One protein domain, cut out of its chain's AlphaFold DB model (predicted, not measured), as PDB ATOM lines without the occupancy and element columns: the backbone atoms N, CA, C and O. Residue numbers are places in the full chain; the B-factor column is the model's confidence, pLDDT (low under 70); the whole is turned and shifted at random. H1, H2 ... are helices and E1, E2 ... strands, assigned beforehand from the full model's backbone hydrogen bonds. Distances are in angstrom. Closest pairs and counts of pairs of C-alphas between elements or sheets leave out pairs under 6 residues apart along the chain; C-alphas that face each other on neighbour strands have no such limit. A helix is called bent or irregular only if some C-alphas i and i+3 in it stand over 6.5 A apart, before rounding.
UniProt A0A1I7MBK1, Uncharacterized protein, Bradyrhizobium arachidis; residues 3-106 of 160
ATOM      1  N   LEU A   3     248.957 294.776 410.840       94.00
ATOM      2  CA  LEU A   3     249.596 295.822 410.053       94.00
ATOM      3  C   LEU A   3     250.050 295.223 408.729       94.00
ATOM      4  O   LEU A   3     250.481 294.072 408.675       94.00
ATOM      5  N   VAL A   4     249.922 295.994 407.663       92.88
ATOM      6  CA  VAL A   4     250.270 295.583 406.304       92.88
ATOM      7  C   VAL A   4     251.245 296.583 405.720       92.88
ATOM      8  O   VAL A   4     251.225 297.760 406.073       92.88
ATOM      9  N   ARG A   5     252.119 296.112 404.848       90.81
ATOM     10  CA  ARG A   5     252.950 296.980 404.036       90.81
ATOM     11  C   ARG A   5     252.121 297.455 402.853       90.81
ATOM     12  O   ARG A   5     251.458 296.643 402.212       90.81
ATOM     13  N   LEU A   6     252.155 298.755 402.621       89.00
ATOM     14  CA  LEU A   6     251.610 299.395 401.437       89.00
ATOM     15  C   LEU A   6     252.739 299.647 400.434       89.00
ATOM     16  O   LEU A   6     253.923 299.553 400.778       89.00
ATOM     17  N   ASP A   7     252.370 300.036 399.219       83.62
ATOM     18  CA  ASP A   7     253.323 300.569 398.252       83.62
ATOM     19  C   ASP A   7     254.116 301.761 398.839       83.62
ATOM     20  O   ASP A   7     253.670 302.470 399.755       83.62
ATOM     21  N   ASP A   8     255.324 301.970 398.312       81.94
ATOM     22  CA  ASP A   8     256.304 302.958 398.796       81.94
ATOM     23  C   ASP A   8     256.803 302.712 400.230       81.94
ATOM     24  O   ASP A   8     257.187 303.645 400.934       81.94
ATOM     25  N   ASP A   9     256.789 301.452 400.678       83.69
ATOM     26  CA  ASP A   9     257.239 301.046 402.017       83.69
ATOM     27  C   ASP A   9     256.456 301.739 403.149       83.69
ATOM     28  O   ASP A   9     256.955 301.933 404.255       83.69
ATOM     29  N   ARG A  10     255.202 302.123 402.890       89.44
ATOM     30  CA  ARG A  10     254.317 302.700 403.908       89.44
ATOM     31  C   ARG A  10     253.668 301.611 404.754       89.44
ATOM     32  O   ARG A  10     253.574 300.450 404.361       89.44
ATOM     33  N   VAL A  11     253.186 302.001 405.930       92.25
ATOM     34  CA  VAL A  11     252.511 301.091 406.862       92.25
ATOM     35  C   VAL A  11     251.013 301.354 406.848       92.25
ATOM     36  O   VAL A  11     250.551 302.469 407.103       92.25
ATOM     37  N   GLY A  12     250.260 300.296 406.578       94.38
ATOM     38  CA  GLY A  12     248.812 300.265 406.622       94.38
ATOM     39  C   GLY A  12     248.281 299.519 407.844       94.38
ATOM     40  O   GLY A  12     248.893 298.567 408.330       94.38
ATOM     41  N   LEU A  13     247.105 299.915 408.324       95.75
ATOM     42  CA  LEU A  13     246.340 299.172 409.328       95.75
ATOM     43  C   LEU A  13     245.204 298.411 408.646       95.75
ATOM     44  O   LEU A  13     244.327 299.018 408.035       95.75
ATOM     45  N   PHE A  14     245.208 297.083 408.761       96.12
ATOM     46  CA  PHE A  14     244.158 296.248 408.183       96.12
ATOM     47  C   PHE A  14     242.824 296.456 408.906       96.12
ATOM     48  O   PHE A  14     242.744 296.380 410.138       96.12
ATOM     49  N   VAL A  15     241.761 296.633 408.124       96.12
ATOM     50  CA  VAL A  15     240.378 296.696 408.594       96.12
ATOM     51  C   VAL A  15     239.448 295.931 407.660       96.12
ATOM     52  O   VAL A  15     239.624 295.918 406.442       96.12
ATOM     53  N   LEU A  16     238.432 295.296 408.238       95.62
ATOM     54  CA  LEU A  16     237.355 294.668 407.484       95.62
ATOM     55  C   LEU A  16     236.146 295.605 407.495       95.62
ATOM     56  O   LEU A  16     235.555 295.838 408.547       95.62
ATOM     57  N   LEU A  17     235.806 296.156 406.331       93.75
ATOM     58  CA  LEU A  17     234.653 297.036 406.137       93.75
ATOM     59  C   LEU A  17     233.518 296.272 405.434       93.75
ATOM     60  O   LEU A  17     233.783 295.240 404.817       93.75
ATOM     61  N   PRO A  18     232.267 296.781 405.428       92.50
ATOM     62  CA  PRO A  18     231.168 296.160 404.674       92.50
ATOM     63  C   PRO A  18     231.456 296.012 403.172       92.50
ATOM     64  O   PRO A  18     230.958 295.096 402.529       92.50
ATOM     65  N   LYS A  19     232.292 296.903 402.623       90.75
ATOM     66  CA  LYS A  19     232.756 296.883 401.227       90.75
ATOM     67  C   LYS A  19     233.909 295.887 400.989       90.75
ATOM     68  O   LYS A  19     234.357 295.747 399.858       90.75
ATOM     69  N   GLY A  20     234.408 295.222 402.034       94.00
ATOM     70  CA  GLY A  20     235.480 294.226 401.970       94.00
ATOM     71  C   GLY A  20     236.754 294.600 402.744       94.00
ATOM     72  O   GLY A  20     236.770 295.572 403.510       94.00
ATOM     73  N   PRO A  21     237.839 293.821 402.574       94.88
ATOM     74  CA  PRO A  21     239.120 294.049 403.239       94.88
ATOM     75  C   PRO A  21     239.831 295.301 402.719       94.88
ATOM     76  O   PRO A  21     240.056 295.443 401.517       94.88
ATOM     77  N   HIS A  22     240.225 296.184 403.633       95.69
ATOM     78  CA  HIS A  22     240.926 297.428 403.326       95.69
ATOM     79  C   HIS A  22     242.144 297.610 404.232       95.69
ATOM     80  O   HIS A  22     242.248 297.021 405.312       95.69
ATOM     81  N   ALA A  23     243.054 298.465 403.793       95.56
ATOM     82  CA  ALA A  23     244.134 298.999 404.594       95.56
ATOM     83  C   ALA A  23     243.942 300.508 404.768       95.56
ATOM     84  O   ALA A  23     243.664 301.227 403.808       95.56
ATOM     85  N   ILE A  24     244.083 300.986 406.001       95.69
ATOM     86  CA  ILE A  24     244.167 302.413 406.304       95.69
ATOM     87  C   ILE A  24     245.625 302.825 406.146       95.69
ATOM     88  O   ILE A  24     246.459 302.320 406.894       95.69
ATOM     89  N   ASP A  25     245.933 303.751 405.243       94.06
ATOM     90  CA  ASP A  25     247.256 304.379 405.179       94.06
ATOM     91  C   ASP A  25     247.448 305.256 406.419       94.06
ATOM     92  O   ASP A  25     246.817 306.309 406.559       94.06
ATOM     93  N   ILE A  26     248.279 304.796 407.359       94.31
ATOM     94  CA  ILE A  26     248.380 305.411 408.685       94.31
ATOM     95  C   ILE A  26     248.985 306.815 408.589       94.31
ATOM     96  O   ILE A  26     248.488 307.731 409.244       94.31
ATOM     97  N   ALA A  27     250.018 306.995 407.762       91.69
ATOM     98  CA  ALA A  27     250.722 308.267 407.618       91.69
ATOM     99  C   ALA A  27     249.824 309.331 406.977       91.69
ATOM    100  O   ALA A  27     249.762 310.466 407.454       91.69
ATOM    101  N   ASN A  28     249.065 308.952 405.948       92.62
ATOM    102  CA  ASN A  28     248.146 309.876 405.289       92.62
ATOM    103  C   ASN A  28     246.829 310.078 406.055       92.62
ATOM    104  O   ASN A  28     246.118 311.049 405.805       92.62
ATOM    105  N   SER A  29     246.522 309.216 407.029       94.12
ATOM    106  CA  SER A  29     245.310 309.322 407.854       94.12
ATOM    107  C   SER A  29     245.513 310.042 409.192       94.12
ATOM    108  O   SER A  29     244.588 310.109 409.996       94.12
ATOM    109  N   LEU A  30     246.684 310.623 409.474       91.94
ATOM    110  CA  LEU A  30     246.948 311.298 410.759       91.94
ATOM    111  C   LEU A  30     245.993 312.473 411.051       91.94
ATOM    112  O   LEU A  30     245.776 312.838 412.212       91.94
ATOM    113  N   GLY A  31     245.373 313.043 410.013       89.56
ATOM    114  CA  GLY A  31     244.386 314.118 410.126       89.56
ATOM    115  C   GLY A  31     243.122 313.749 410.915       89.56
ATOM    116  O   GLY A  31     242.396 314.655 411.341       89.56
ATOM    117  N   VAL A  32     242.858 312.456 411.152       91.38
ATOM    118  CA  VAL A  32     241.715 311.987 411.959       91.38
ATOM    119  C   VAL A  32     241.848 312.284 413.457       91.38
ATOM    120  O   VAL A  32     240.876 312.130 414.195       91.38
ATOM    121  N   PHE A  33     243.015 312.753 413.916       90.94
ATOM    122  CA  PHE A  33     243.301 313.074 415.320       90.94
ATOM    123  C   PHE A  33     243.415 314.592 415.601       90.94
ATOM    124  O   PHE A  33     244.411 315.025 416.181       90.94
ATOM    125  N   PRO A  34     242.434 315.449 415.239       83.94
ATOM    126  CA  PRO A  34     242.568 316.903 415.411       83.94
ATOM    127  C   PRO A  34     242.642 317.352 416.877       83.94
ATOM    128  O   PRO A  34     243.212 318.396 417.171       83.94
ATOM    129  N   HIS A  35     242.070 316.568 417.792       89.12
ATOM    130  CA  HIS A  35     242.049 316.843 419.233       89.12
ATOM    131  C   HIS A  35     242.887 315.833 420.028       89.12
ATOM    132  O   HIS A  35     242.717 315.697 421.236       89.12
ATOM    133  N   ASP A  36     243.761 315.090 419.348       90.69
ATOM    134  CA  ASP A  36     244.632 314.088 419.961       90.69
ATOM    135  C   ASP A  36     246.050 314.170 419.370       90.69
ATOM    136  O   ASP A  36     246.465 313.324 418.568       90.69
ATOM    137  N   PRO A  37     246.808 315.220 419.740       89.88
ATOM    138  CA  PRO A  37     248.160 315.426 419.231       89.88
ATOM    139  C   PRO A  37     249.130 314.332 419.691       89.88
ATOM    140  O   PRO A  37     250.133 314.100 419.021       89.88
ATOM    141  N   LEU A  38     248.838 313.639 420.800       90.88
ATOM    142  CA  LEU A  38     249.672 312.552 421.303       90.88
ATOM    143  C   LEU A  38     249.599 311.337 420.376       90.88
ATOM    144  O   LEU A  38     250.640 310.854 419.936       90.88
ATOM    145  N   SER A  39     248.393 310.870 420.034       90.56
ATOM    146  CA  SER A  39     248.233 309.772 419.072       90.56
ATOM    147  C   SER A  39     248.849 310.109 417.724       90.56
ATOM    148  O   SER A  39     249.559 309.285 417.149       90.56
ATOM    149  N   ASN A  40     248.616 311.334 417.245       91.38
ATOM    150  CA  ASN A  40     249.207 311.816 416.004       91.38
ATOM    151  C   ASN A  40     250.742 311.772 416.078       91.38
ATOM    152  O   ASN A  40     251.380 311.156 415.229       91.38
ATOM    153  N   GLY A  41     251.326 312.340 417.135       90.94
ATOM    154  CA  GLY A  41     252.770 312.375 417.346       90.94
ATOM    155  C   GLY A  41     253.404 310.989 417.459       90.94
ATOM    156  O   GLY A  41     254.451 310.760 416.858       90.94
ATOM    157  N   LEU A  42     252.766 310.050 418.166       92.50
ATOM    158  CA  LEU A  42     253.252 308.673 418.309       92.50
ATOM    159  C   LEU A  42     253.250 307.921 416.974       92.50
ATOM    160  O   LEU A  42     254.258 307.312 416.615       92.50
ATOM    161  N   LEU A  43     252.143 307.981 416.227       92.38
ATOM    162  CA  LEU A  43     252.036 307.315 414.928       92.38
ATOM    163  C   LEU A  43     252.975 307.950 413.899       92.38
ATOM    164  O   LEU A  43     253.689 307.236 413.204       92.38
ATOM    165  N   ASN A  44     253.031 309.282 413.845       90.94
ATOM    166  CA  ASN A  44     253.948 310.001 412.968       90.94
ATOM    167  C   ASN A  44     255.408 309.676 413.314       90.94
ATOM    168  O   ASN A  44     256.191 309.337 412.439       90.94
ATOM    169  N   GLY A  45     255.781 309.715 414.594       88.06
ATOM    170  CA  GLY A  45     257.147 309.426 415.029       88.06
ATOM    171  C   GLY A  45     257.597 308.003 414.696       88.06
ATOM    172  O   GLY A  45     258.717 307.816 414.229       88.06
ATOM    173  N   ALA A  46     256.728 307.010 414.902       87.38
ATOM    174  CA  ALA A  46     257.075 305.605 414.693       87.38
ATOM    175  C   ALA A  46     256.987 305.138 413.232       87.38
ATOM    176  O   ALA A  46     257.647 304.164 412.886       87.38
ATOM    177  N   LEU A  47     256.173 305.789 412.391       85.81
ATOM    178  CA  LEU A  47     255.820 305.278 411.055       85.81
ATOM    179  C   LEU A  47     256.213 306.210 409.897       85.81
ATOM    180  O   LEU A  47     256.083 305.828 408.737       85.81
ATOM    181  N   LYS A  48     256.712 307.425 410.171       78.31
ATOM    182  CA  LYS A  48     257.128 308.384 409.128       78.31
ATOM    183  C   LYS A  48     258.347 307.929 408.324       78.31
ATOM    184  O   LYS A  48     258.513 308.362 407.190       78.31
ATOM    185  N   GLY A  49     259.198 307.086 408.906       76.12
ATOM    186  CA  GLY A  49     260.412 306.573 408.263       76.12
ATOM    187  C   GLY A  49     260.186 305.420 407.281       76.12
ATOM    188  O   GLY A  49     261.166 304.908 406.753       76.12
ATOM    189  N   GLY A  50     258.936 305.004 407.055       79.25
ATOM    190  CA  GLY A  50     258.611 303.805 406.285       79.25
ATOM    191  C   GLY A  50     258.373 302.583 407.172       79.25
ATOM    192  O   GLY A  50     258.070 302.697 408.365       79.25
ATOM    193  N   CYS A  51     258.472 301.398 406.581       81.19
ATOM    194  CA  CYS A  51     257.977 300.160 407.159       81.19
ATOM    195  C   CYS A  51     259.076 299.398 407.909       81.19
ATOM    196  O   CYS A  51     259.446 298.280 407.535       81.19
ATOM    197  N   ASP A  52     259.554 299.966 409.019       87.69
ATOM    198  CA  ASP A  52     260.440 299.265 409.951       87.69
ATOM    199  C   ASP A  52     259.632 298.476 410.993       87.69
ATOM    200  O   ASP A  52     259.204 298.984 412.036       87.69
ATOM    201  N   TRP A  53     259.445 297.185 410.714       89.19
ATOM    202  CA  TRP A  53     258.739 296.271 411.610       89.19
ATOM    203  C   TRP A  53     259.368 296.193 413.005       89.19
ATOM    204  O   TRP A  53     258.647 296.014 413.988       89.19
ATOM    205  N   SER A  54     260.689 296.358 413.121       88.81
ATOM    206  CA  SER A  54     261.391 296.258 414.403       88.81
ATOM    207  C   SER A  54     261.037 297.421 415.332       88.81
ATOM    208  O   SER A  54     260.757 297.208 416.514       88.81
ATOM    209  N   VAL A  55     260.953 298.640 414.788       89.00
ATOM    210  CA  VAL A  55     260.541 299.849 415.515       89.00
ATOM    211  C   VAL A  55     259.100 299.710 415.997       89.00
ATOM    212  O   VAL A  55     258.803 299.987 417.161       89.00
ATOM    213  N   ILE A  56     258.213 299.211 415.136       90.50
ATOM    214  CA  ILE A  56     256.798 299.008 415.463       90.50
ATOM    215  C   ILE A  56     256.635 298.018 416.617       90.50
ATOM    216  O   ILE A  56     255.914 298.303 417.573       90.50
ATOM    217  N   VAL A  57     257.322 296.874 416.554       90.25
ATOM    218  CA  VAL A  57     257.267 295.854 417.610       90.25
ATOM    219  C   VAL A  57     257.866 296.392 418.910       90.25
ATOM    220  O   VAL A  57     257.254 296.256 419.969       90.25
ATOM    221  N   LYS A  58     259.015 297.077 418.844       90.12
ATOM    222  CA  LYS A  58     259.680 297.669 420.016       90.12
ATOM    223  C   LYS A  58     258.795 298.677 420.748       90.12
ATOM    224  O   LYS A  58     258.793 298.716 421.977       90.12
ATOM    225  N   HIS A  59     258.043 299.488 420.008       90.62
ATOM    226  CA  HIS A  59     257.193 300.540 420.567       90.62
ATOM    227  C   HIS A  59     255.712 300.147 420.653       90.62
ATOM    228  O   HIS A  59     254.866 301.001 420.931       90.62
ATOM    229  N   TRP A  60     255.387 298.860 420.484       91.62
ATOM    230  CA  TRP A  60     254.014 298.366 420.378       91.62
ATOM    231  C   TRP A  60     253.094 298.841 421.501       91.62
ATOM    232  O   TRP A  60     251.978 299.289 421.243       91.62
ATOM    233  N   VAL A  61     253.578 298.812 422.746       91.38
ATOM    234  CA  VAL A  61     252.796 299.212 423.925       91.38
ATOM    235  C   VAL A  61     252.261 300.647 423.818       91.38
ATOM    236  O   VAL A  61     251.157 300.929 424.278       91.38
ATOM    237  N   HIS A  62     252.998 301.538 423.149       91.75
ATOM    238  CA  HIS A  62     252.609 302.931 422.936       91.75
ATOM    239  C   HIS A  62     251.765 303.115 421.672       91.75
ATOM    240  O   HIS A  62     250.917 304.000 421.625       91.75
ATOM    241  N   LEU A  63     251.970 302.271 420.656       93.00
ATOM    242  CA  LEU A  63     251.240 302.329 419.387       93.00
ATOM    243  C   LEU A  63     249.871 301.644 419.459       93.00
ATOM    244  O   LEU A  63     248.969 301.973 418.692       93.00
ATOM    245  N   ARG A  64     249.679 300.720 420.404       93.00
ATOM    246  CA  ARG A  64     248.450 299.932 420.540       93.00
ATOM    247  C   ARG A  64     247.205 300.810 420.632       93.00
ATOM    248  O   ARG A  64     246.246 300.602 419.896       93.00
ATOM    249  N   TRP A  65     247.203 301.769 421.552       94.31
ATOM    250  CA  TRP A  65     246.049 302.638 421.770       94.31
ATOM    251  C   TRP A  65     245.725 303.545 420.568       94.31
ATOM    252  O   TRP A  65     244.581 303.496 420.108       94.31
ATOM    253  N   PRO A  66     246.679 304.305 419.993       95.00
ATOM    254  CA  PRO A  66     246.387 305.144 418.832       95.00
ATOM    255  C   PRO A  66     245.972 304.334 417.595       95.00
ATOM    256  O   PRO A  66     245.066 304.751 416.877       95.00
ATOM    257  N   LEU A  67     246.546 303.144 417.374       95.62
ATOM    258  CA  LEU A  67     246.128 302.249 416.285       95.62
ATOM    259  C   LEU A  67     244.706 301.709 416.490       95.62
ATOM    260  O   LEU A  67     243.909 301.720 415.552       95.62
ATOM    261  N   LYS A  68     244.345 301.294 417.713       95.12
ATOM    262  CA  LYS A  68     242.959 300.907 418.036       95.12
ATOM    263  C   LYS A  68     241.996 302.061 417.777       95.12
ATOM    264  O   LYS A  68     240.947 301.856 417.177       95.12
ATOM    265  N   ARG A  69     242.367 303.276 418.184       94.75
ATOM    266  CA  ARG A  69     241.548 304.471 417.967       94.75
ATOM    267  C   ARG A  69     241.366 304.768 416.477       94.75
ATOM    268  O   ARG A  69     240.241 305.028 416.060       94.75
ATOM    269  N   LEU A  70     242.433 304.671 415.679       95.56
ATOM    270  CA  LEU A  70     242.370 304.799 414.220       95.56
ATOM    271  C   LEU A  70     241.398 303.779 413.612       95.56
ATOM    272  O   LEU A  70     240.520 304.149 412.834       95.56
ATOM    273  N   GLN A  71     241.514 302.511 414.013       95.81
ATOM    274  CA  GLN A  71     240.607 301.448 413.581       95.81
ATOM    275  C   GLN A  71     239.155 301.753 413.960       95.81
ATOM    276  O   GLN A  71     238.272 301.631 413.117       95.81
ATOM    277  N   SER A  72     238.888 302.185 415.195       95.25
ATOM    278  CA  SER A  72     237.535 302.545 415.632       95.25
ATOM    279  C   SER A  72     236.939 303.690 414.812       95.25
ATOM    280  O   SER A  72     235.768 303.622 414.454       95.25
ATOM    281  N   ILE A  73     237.733 304.714 414.476       93.88
ATOM    282  CA  ILE A  73     237.288 305.824 413.618       93.88
ATOM    283  C   ILE A  73     236.915 305.303 412.228       93.88
ATOM    284  O   ILE A  73     235.838 305.621 411.730       93.88
ATOM    285  N   ALA A  74     237.765 304.466 411.632       94.44
ATOM    286  CA  ALA A  74     237.514 303.894 410.314       94.44
ATOM    287  C   ALA A  74     236.267 302.999 410.275       94.44
ATOM    288  O   ALA A  74     235.522 303.029 409.301       94.44
ATOM    289  N   LEU A  75     236.018 302.227 411.335       94.62
ATOM    290  CA  LEU A  75     234.827 301.382 411.441       94.62
ATOM    291  C   LEU A  75     233.547 302.200 411.655       94.62
ATOM    292  O   LEU A  75     232.495 301.824 411.146       94.62
ATOM    293  N   ALA A  76     233.624 303.304 412.402       94.50
ATOM    294  CA  ALA A  76     232.469 304.150 412.691       94.50
ATOM    295  C   ALA A  76     232.103 305.078 411.523       94.50
ATOM    296  O   ALA A  76     230.923 305.336 411.293       94.50
ATOM    297  N   ASN A  77     233.099 305.604 410.805       93.25
ATOM    298  CA  ASN A  77     232.894 306.529 409.694       93.25
ATOM    299  C   ASN A  77     233.961 306.331 408.597       93.25
ATOM    300  O   ASN A  77     234.921 307.105 408.521       93.25
ATOM    301  N   PRO A  78     233.806 305.300 407.745       92.56
ATOM    302  CA  PRO A  78     234.791 304.969 406.716       92.56
ATOM    303  C   PRO A  78     234.901 306.032 405.618       92.56
ATOM    304  O   PRO A  78     235.952 306.150 405.000       92.56
ATOM    305  N   ASP A  79     233.858 306.835 405.390       92.06
ATOM    306  CA  ASP A  79     233.830 307.846 404.327       92.06
ATOM    307  C   ASP A  79     234.358 309.224 404.807       92.06
ATOM    308  O   ASP A  79     234.165 310.251 404.154       92.06
ATOM    309  N   THR A  80     235.035 309.274 405.965       90.62
ATOM    310  CA  THR A  80     235.667 310.503 406.469       90.62
ATOM    311  C   THR A  80     236.775 310.985 405.520       90.62
ATOM    312  O   THR A  80     237.698 310.229 405.229       90.62
ATOM    313  N   PRO A  81     236.799 312.278 405.133       91.06
ATOM    314  CA  PRO A  81     237.756 312.804 404.149       91.06
ATOM    315  C   PRO A  81     239.213 312.831 404.637       91.06
ATOM    316  O   PRO A  81     240.126 313.081 403.860       91.06
ATOM    317  N   ARG A  82     239.437 312.625 405.937       92.88
ATOM    318  CA  ARG A  82     240.770 312.589 406.557       92.88
ATOM    319  C   ARG A  82     241.323 311.174 406.708       92.88
ATOM    320  O   ARG A  82     242.391 311.013 407.288       92.88
ATOM    321  N   LEU A  83     240.572 310.174 406.259       94.75
ATOM    322  CA  LEU A  83     240.937 308.772 406.302       94.75
ATOM    323  C   LEU A  83     241.277 308.331 404.880       94.75
ATOM    324  O   LEU A  83     240.489 308.519 403.957       94.75
ATOM    325  N   VAL A  84     242.449 307.732 404.706       94.62
ATOM    326  CA  VAL A  84     242.882 307.177 403.423       94.62
ATOM    327  C   VAL A  84     242.759 305.663 403.501       94.62
ATOM    328  O   VAL A  84     243.568 304.993 404.140       94.62
ATOM    329  N   LEU A  85     241.708 305.137 402.872       94.31
ATOM    330  CA  LEU A  85     241.435 303.708 402.752       94.31
ATOM    331  C   LEU A  85     241.813 303.217 401.358       94.31
ATOM    332  O   LEU A  85     241.446 303.831 400.359       94.31
ATOM    333  N   GLN A  86     242.492 302.079 401.302       92.94
ATOM    334  CA  GLN A  86     242.844 301.392 400.063       92.94
ATOM    335  C   GLN A  86     242.332 299.950 400.132       92.94
ATOM    336  O   GLN A  86     242.491 299.310 401.179       92.94
ATOM    337  N   PRO A  87     241.701 299.412 399.075       92.56
ATOM    338  CA  PRO A  87     241.389 297.991 399.007       92.56
ATOM    339  C   PRO A  87     242.658 297.160 399.204       92.56
ATOM    340  O   PRO A  87     243.721 297.501 398.685       92.56
ATOM    341  N   LEU A  88     242.574 296.059 399.956       87.19
ATOM    342  CA  LEU A  88     243.777 295.288 400.292       87.19
ATOM    343  C   LEU A  88     244.476 294.706 399.050       87.19
ATOM    344  O   LEU A  88     245.695 294.580 399.044       87.19
ATOM    345  N   VAL A  89     243.708 294.375 398.008       81.31
ATOM    346  CA  VAL A  89     244.234 293.889 396.721       81.31
ATOM    347  C   VAL A  89     245.139 294.911 396.033       81.31
ATOM    348  O   VAL A  89     246.128 294.514 395.424       81.31
ATOM    349  N   ASP A  90     244.847 296.200 396.199       75.06
ATOM    350  CA  ASP A  90     245.624 297.292 395.614       75.06
ATOM    351  C   ASP A  90     246.821 297.642 396.508       75.06
ATOM    352  O   ASP A  90     247.907 297.929 396.026       75.06
ATOM    353  N   ALA A  91     246.639 297.544 397.827       70.56
ATOM    354  CA  ALA A  91     247.625 297.917 398.836       70.56
ATOM    355  C   ALA A  91     248.911 297.067 398.832       70.56
ATOM    356  O   ALA A  91     249.970 297.562 399.199       70.56
ATOM    357  N   THR A  92     248.829 295.778 398.484       67.75
ATOM    358  CA  THR A  92     249.962 294.832 398.580       67.75
ATOM    359  C   THR A  92     250.653 294.537 397.243       67.75
ATOM    360  O   THR A  92     251.450 293.601 397.161       67.75
ATOM    361  N   GLY A  93     250.329 295.292 396.189       59.91
ATOM    362  CA  GLY A  93     250.642 294.955 394.797       59.91
ATOM    363  C   GLY A  93     252.131 294.864 394.445       59.91
ATOM    364  O   GLY A  93     252.476 294.169 393.489       59.91
ATOM    365  N   THR A  94     253.031 295.501 395.204       60.06
ATOM    366  CA  THR A  94     254.463 295.559 394.853       60.06
ATOM    367  C   THR A  94     255.409 295.273 396.022       60.06
ATOM    368  O   THR A  94     256.340 296.024 396.311       60.06
ATOM    369  N   ALA A  95     255.218 294.143 396.709       58.38
ATOM    370  CA  ALA A  95     256.184 293.695 397.713       58.38
ATOM    371  C   ALA A  95     257.593 293.558 397.096       58.38
ATOM    372  O   ALA A  95     257.848 292.683 396.267       58.38
ATOM    373  N   SER A  96     258.508 294.446 397.495       63.03
ATOM    374  CA  SER A  96     259.907 294.420 397.062       63.03
ATOM    375  C   SER A  96     260.552 293.081 397.417       63.03
ATOM    376  O   SER A  96     260.453 292.617 398.553       63.03
ATOM    377  N   THR A  97     261.287 292.483 396.474       64.25
ATOM    378  CA  THR A  97     262.051 291.242 396.703       64.25
ATOM    379  C   THR A  97     263.082 291.382 397.826       64.25
ATOM    380  O   THR A  97     263.462 290.383 398.431       64.25
ATOM    381  N   ALA A  98     263.504 292.612 398.141       68.50
ATOM    382  CA  ALA A  98     264.432 292.907 399.229       68.50
ATOM    383  C   ALA A  98     263.790 292.828 400.629       68.50
ATOM    384  O   ALA A  98     264.508 292.647 401.607       68.50
ATOM    385  N   ASN A  99     262.462 292.945 400.739       70.38
ATOM    386  CA  ASN A  99     261.737 292.851 402.007       70.38
ATOM    387  C   ASN A  99     260.430 292.060 401.821       70.38
ATOM    388  O   ASN A  99     259.381 292.647 401.544       70.38
ATOM    389  N   PRO A 100     260.462 290.731 402.019       78.25
ATOM    390  CA  PRO A 100     259.327 289.858 401.721       78.25
ATOM    391  C   PRO A 100     258.184 289.949 402.745       78.25
ATOM    392  O   PRO A 100     257.117 289.376 402.532       78.25
ATOM    393  N   ILE A 101     258.383 290.628 403.882       84.25
ATOM    394  CA  ILE A 101     257.360 290.724 404.930       84.25
ATOM    395  C   ILE A 101     256.312 291.762 404.523       84.25
ATOM    396  O   ILE A 101     256.522 292.967 404.667       84.25
ATOM    397  N   ILE A 102     255.165 291.268 404.055       87.44
ATOM    398  CA  ILE A 102     254.025 292.080 403.602       87.44
ATOM    399  C   ILE A 102     253.038 292.440 404.715       87.44
ATOM    400  O   ILE A 102     252.221 293.341 404.548       87.44
ATOM    401  N   ALA A 103     253.068 291.729 405.842       91.19
ATOM    402  CA  ALA A 103     252.179 291.981 406.966       91.19
ATOM    403  C   ALA A 103     252.734 291.386 408.258       91.19
ATOM    404  O   ALA A 103     253.393 290.347 408.241       91.19
ATOM    405  N   ILE A 104     252.382 292.013 409.377       91.88
ATOM    406  CA  ILE A 104     252.578 291.470 410.719       91.88
ATOM    407  C   ILE A 104     251.257 291.509 411.476       91.88
ATOM    408  O   ILE A 104     250.481 292.462 411.378       91.88
ATOM    409  N   GLU A 105     250.994 290.472 412.256       93.38
ATOM    410  CA  GLU A 105     249.906 290.470 413.220       93.38
ATOM    411  C   GLU A 105     250.495 290.478 414.624       93.38
ATOM    412  O   GLU A 105     251.327 289.644 414.967       93.38
ATOM    413  N   VAL A 106     250.072 291.452 415.424       89.69
ATOM    414  CA  VAL A 106     250.511 291.600 416.807       89.69
ATOM    415  C   VAL A 106     249.325 291.340 417.718       89.69
ATOM    416  O   VAL A 106     248.343 292.093 417.726       89.69
TER     417      VAL A 106
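Overview. This is residues 3 to 106 of the 160 residues of an uncharacterized protein of Bradyrhizobium arachidis (UniProt A0A1I7MBK1). A strongly twisted sheet of five short strands has the long helix H3 slantwise across one face and the four-residue H4 on the opposite face. H1 packs on residues 62 to 67 of H3, and H2, which follows H1 in the chain and meets it only at the corner by their link, only grazes the sheet with its residues 53 to 57. The printed part has 104 residues, mixed in class, with four named helices and five named strands in the order E1 E2 E3 H1 H2 H3 E4 H4 E5; the sheet runs E4 E3 E2 E1 E5, all antiparallel. It is compact, with a radius of gyration of the C-alphas of 12.8 A and spans of 39 by 32 by 21 A.

Arrangement. E1, residues 3 to 5, and E2, residues 11 to 17, form a hairpin, with N 4 and O 12 2.9 A apart. E2 and E3, residues 20 to 25, form the next hairpin, with N 24 and O 13 at 2.8 A; E1 E2 E3 is a meander, each strand the antiparallel neighbour of the one before. Edge strand E4, residues 85 to 87, is beside E3, with N 23 and O 86 at 2.8 A. Edge strand E5, residues 103 to 105, is beside E1, with N 3 and O 104 at 2.8 A. H3, residues 60 to 76, lies over E2 at a height over the sheet of 10.2 A, in two layers, a helix on one face of a sheet; their closest C-alphas, Leu 17 and Leu 75, are 6.9 A apart. With its residues 62 to 67 alone, H3 touches H1, residues 37 to 47; the closest C-alphas are Ser 39 and Pro 66, 5.0 A. H1 and H2, residues 53 to 58, only just touch, with 3 pairs of C-alphas within 8 A, and only at the corner; the closest are Ala 46 and Ile 56, 6.6 A. H4, residues 88 to 91, has a height over the sheet of 7.8 A. Every O i to N i+4 pair is within hydrogen-bond range in H1 and H2, and 11 of 13 in H3; H4 is too short for such a pair.

Along the chain. E1 begins at C-alpha 3 (249.596, 295.822, 410.053). E2 is 18.3 A long, E3 15.9 A, H1 15.1 A and H3 23.6 A. H3 is only just irregular, with C-alphas 62 and 65 6.7 A apart. E5 ends at C-alpha 105 (249.906, 290.470, 413.220).

Size, cuts and confidence. The C-alphas of His 35 and Thr 97 are the two farthest apart, 39.5 A. The printed part has no cut. The links E3 to H1 and H4 to E5 are long, 11 residues each. The mean pLDDT of the printed part is 88.5; residues 92 to 98 are under 70.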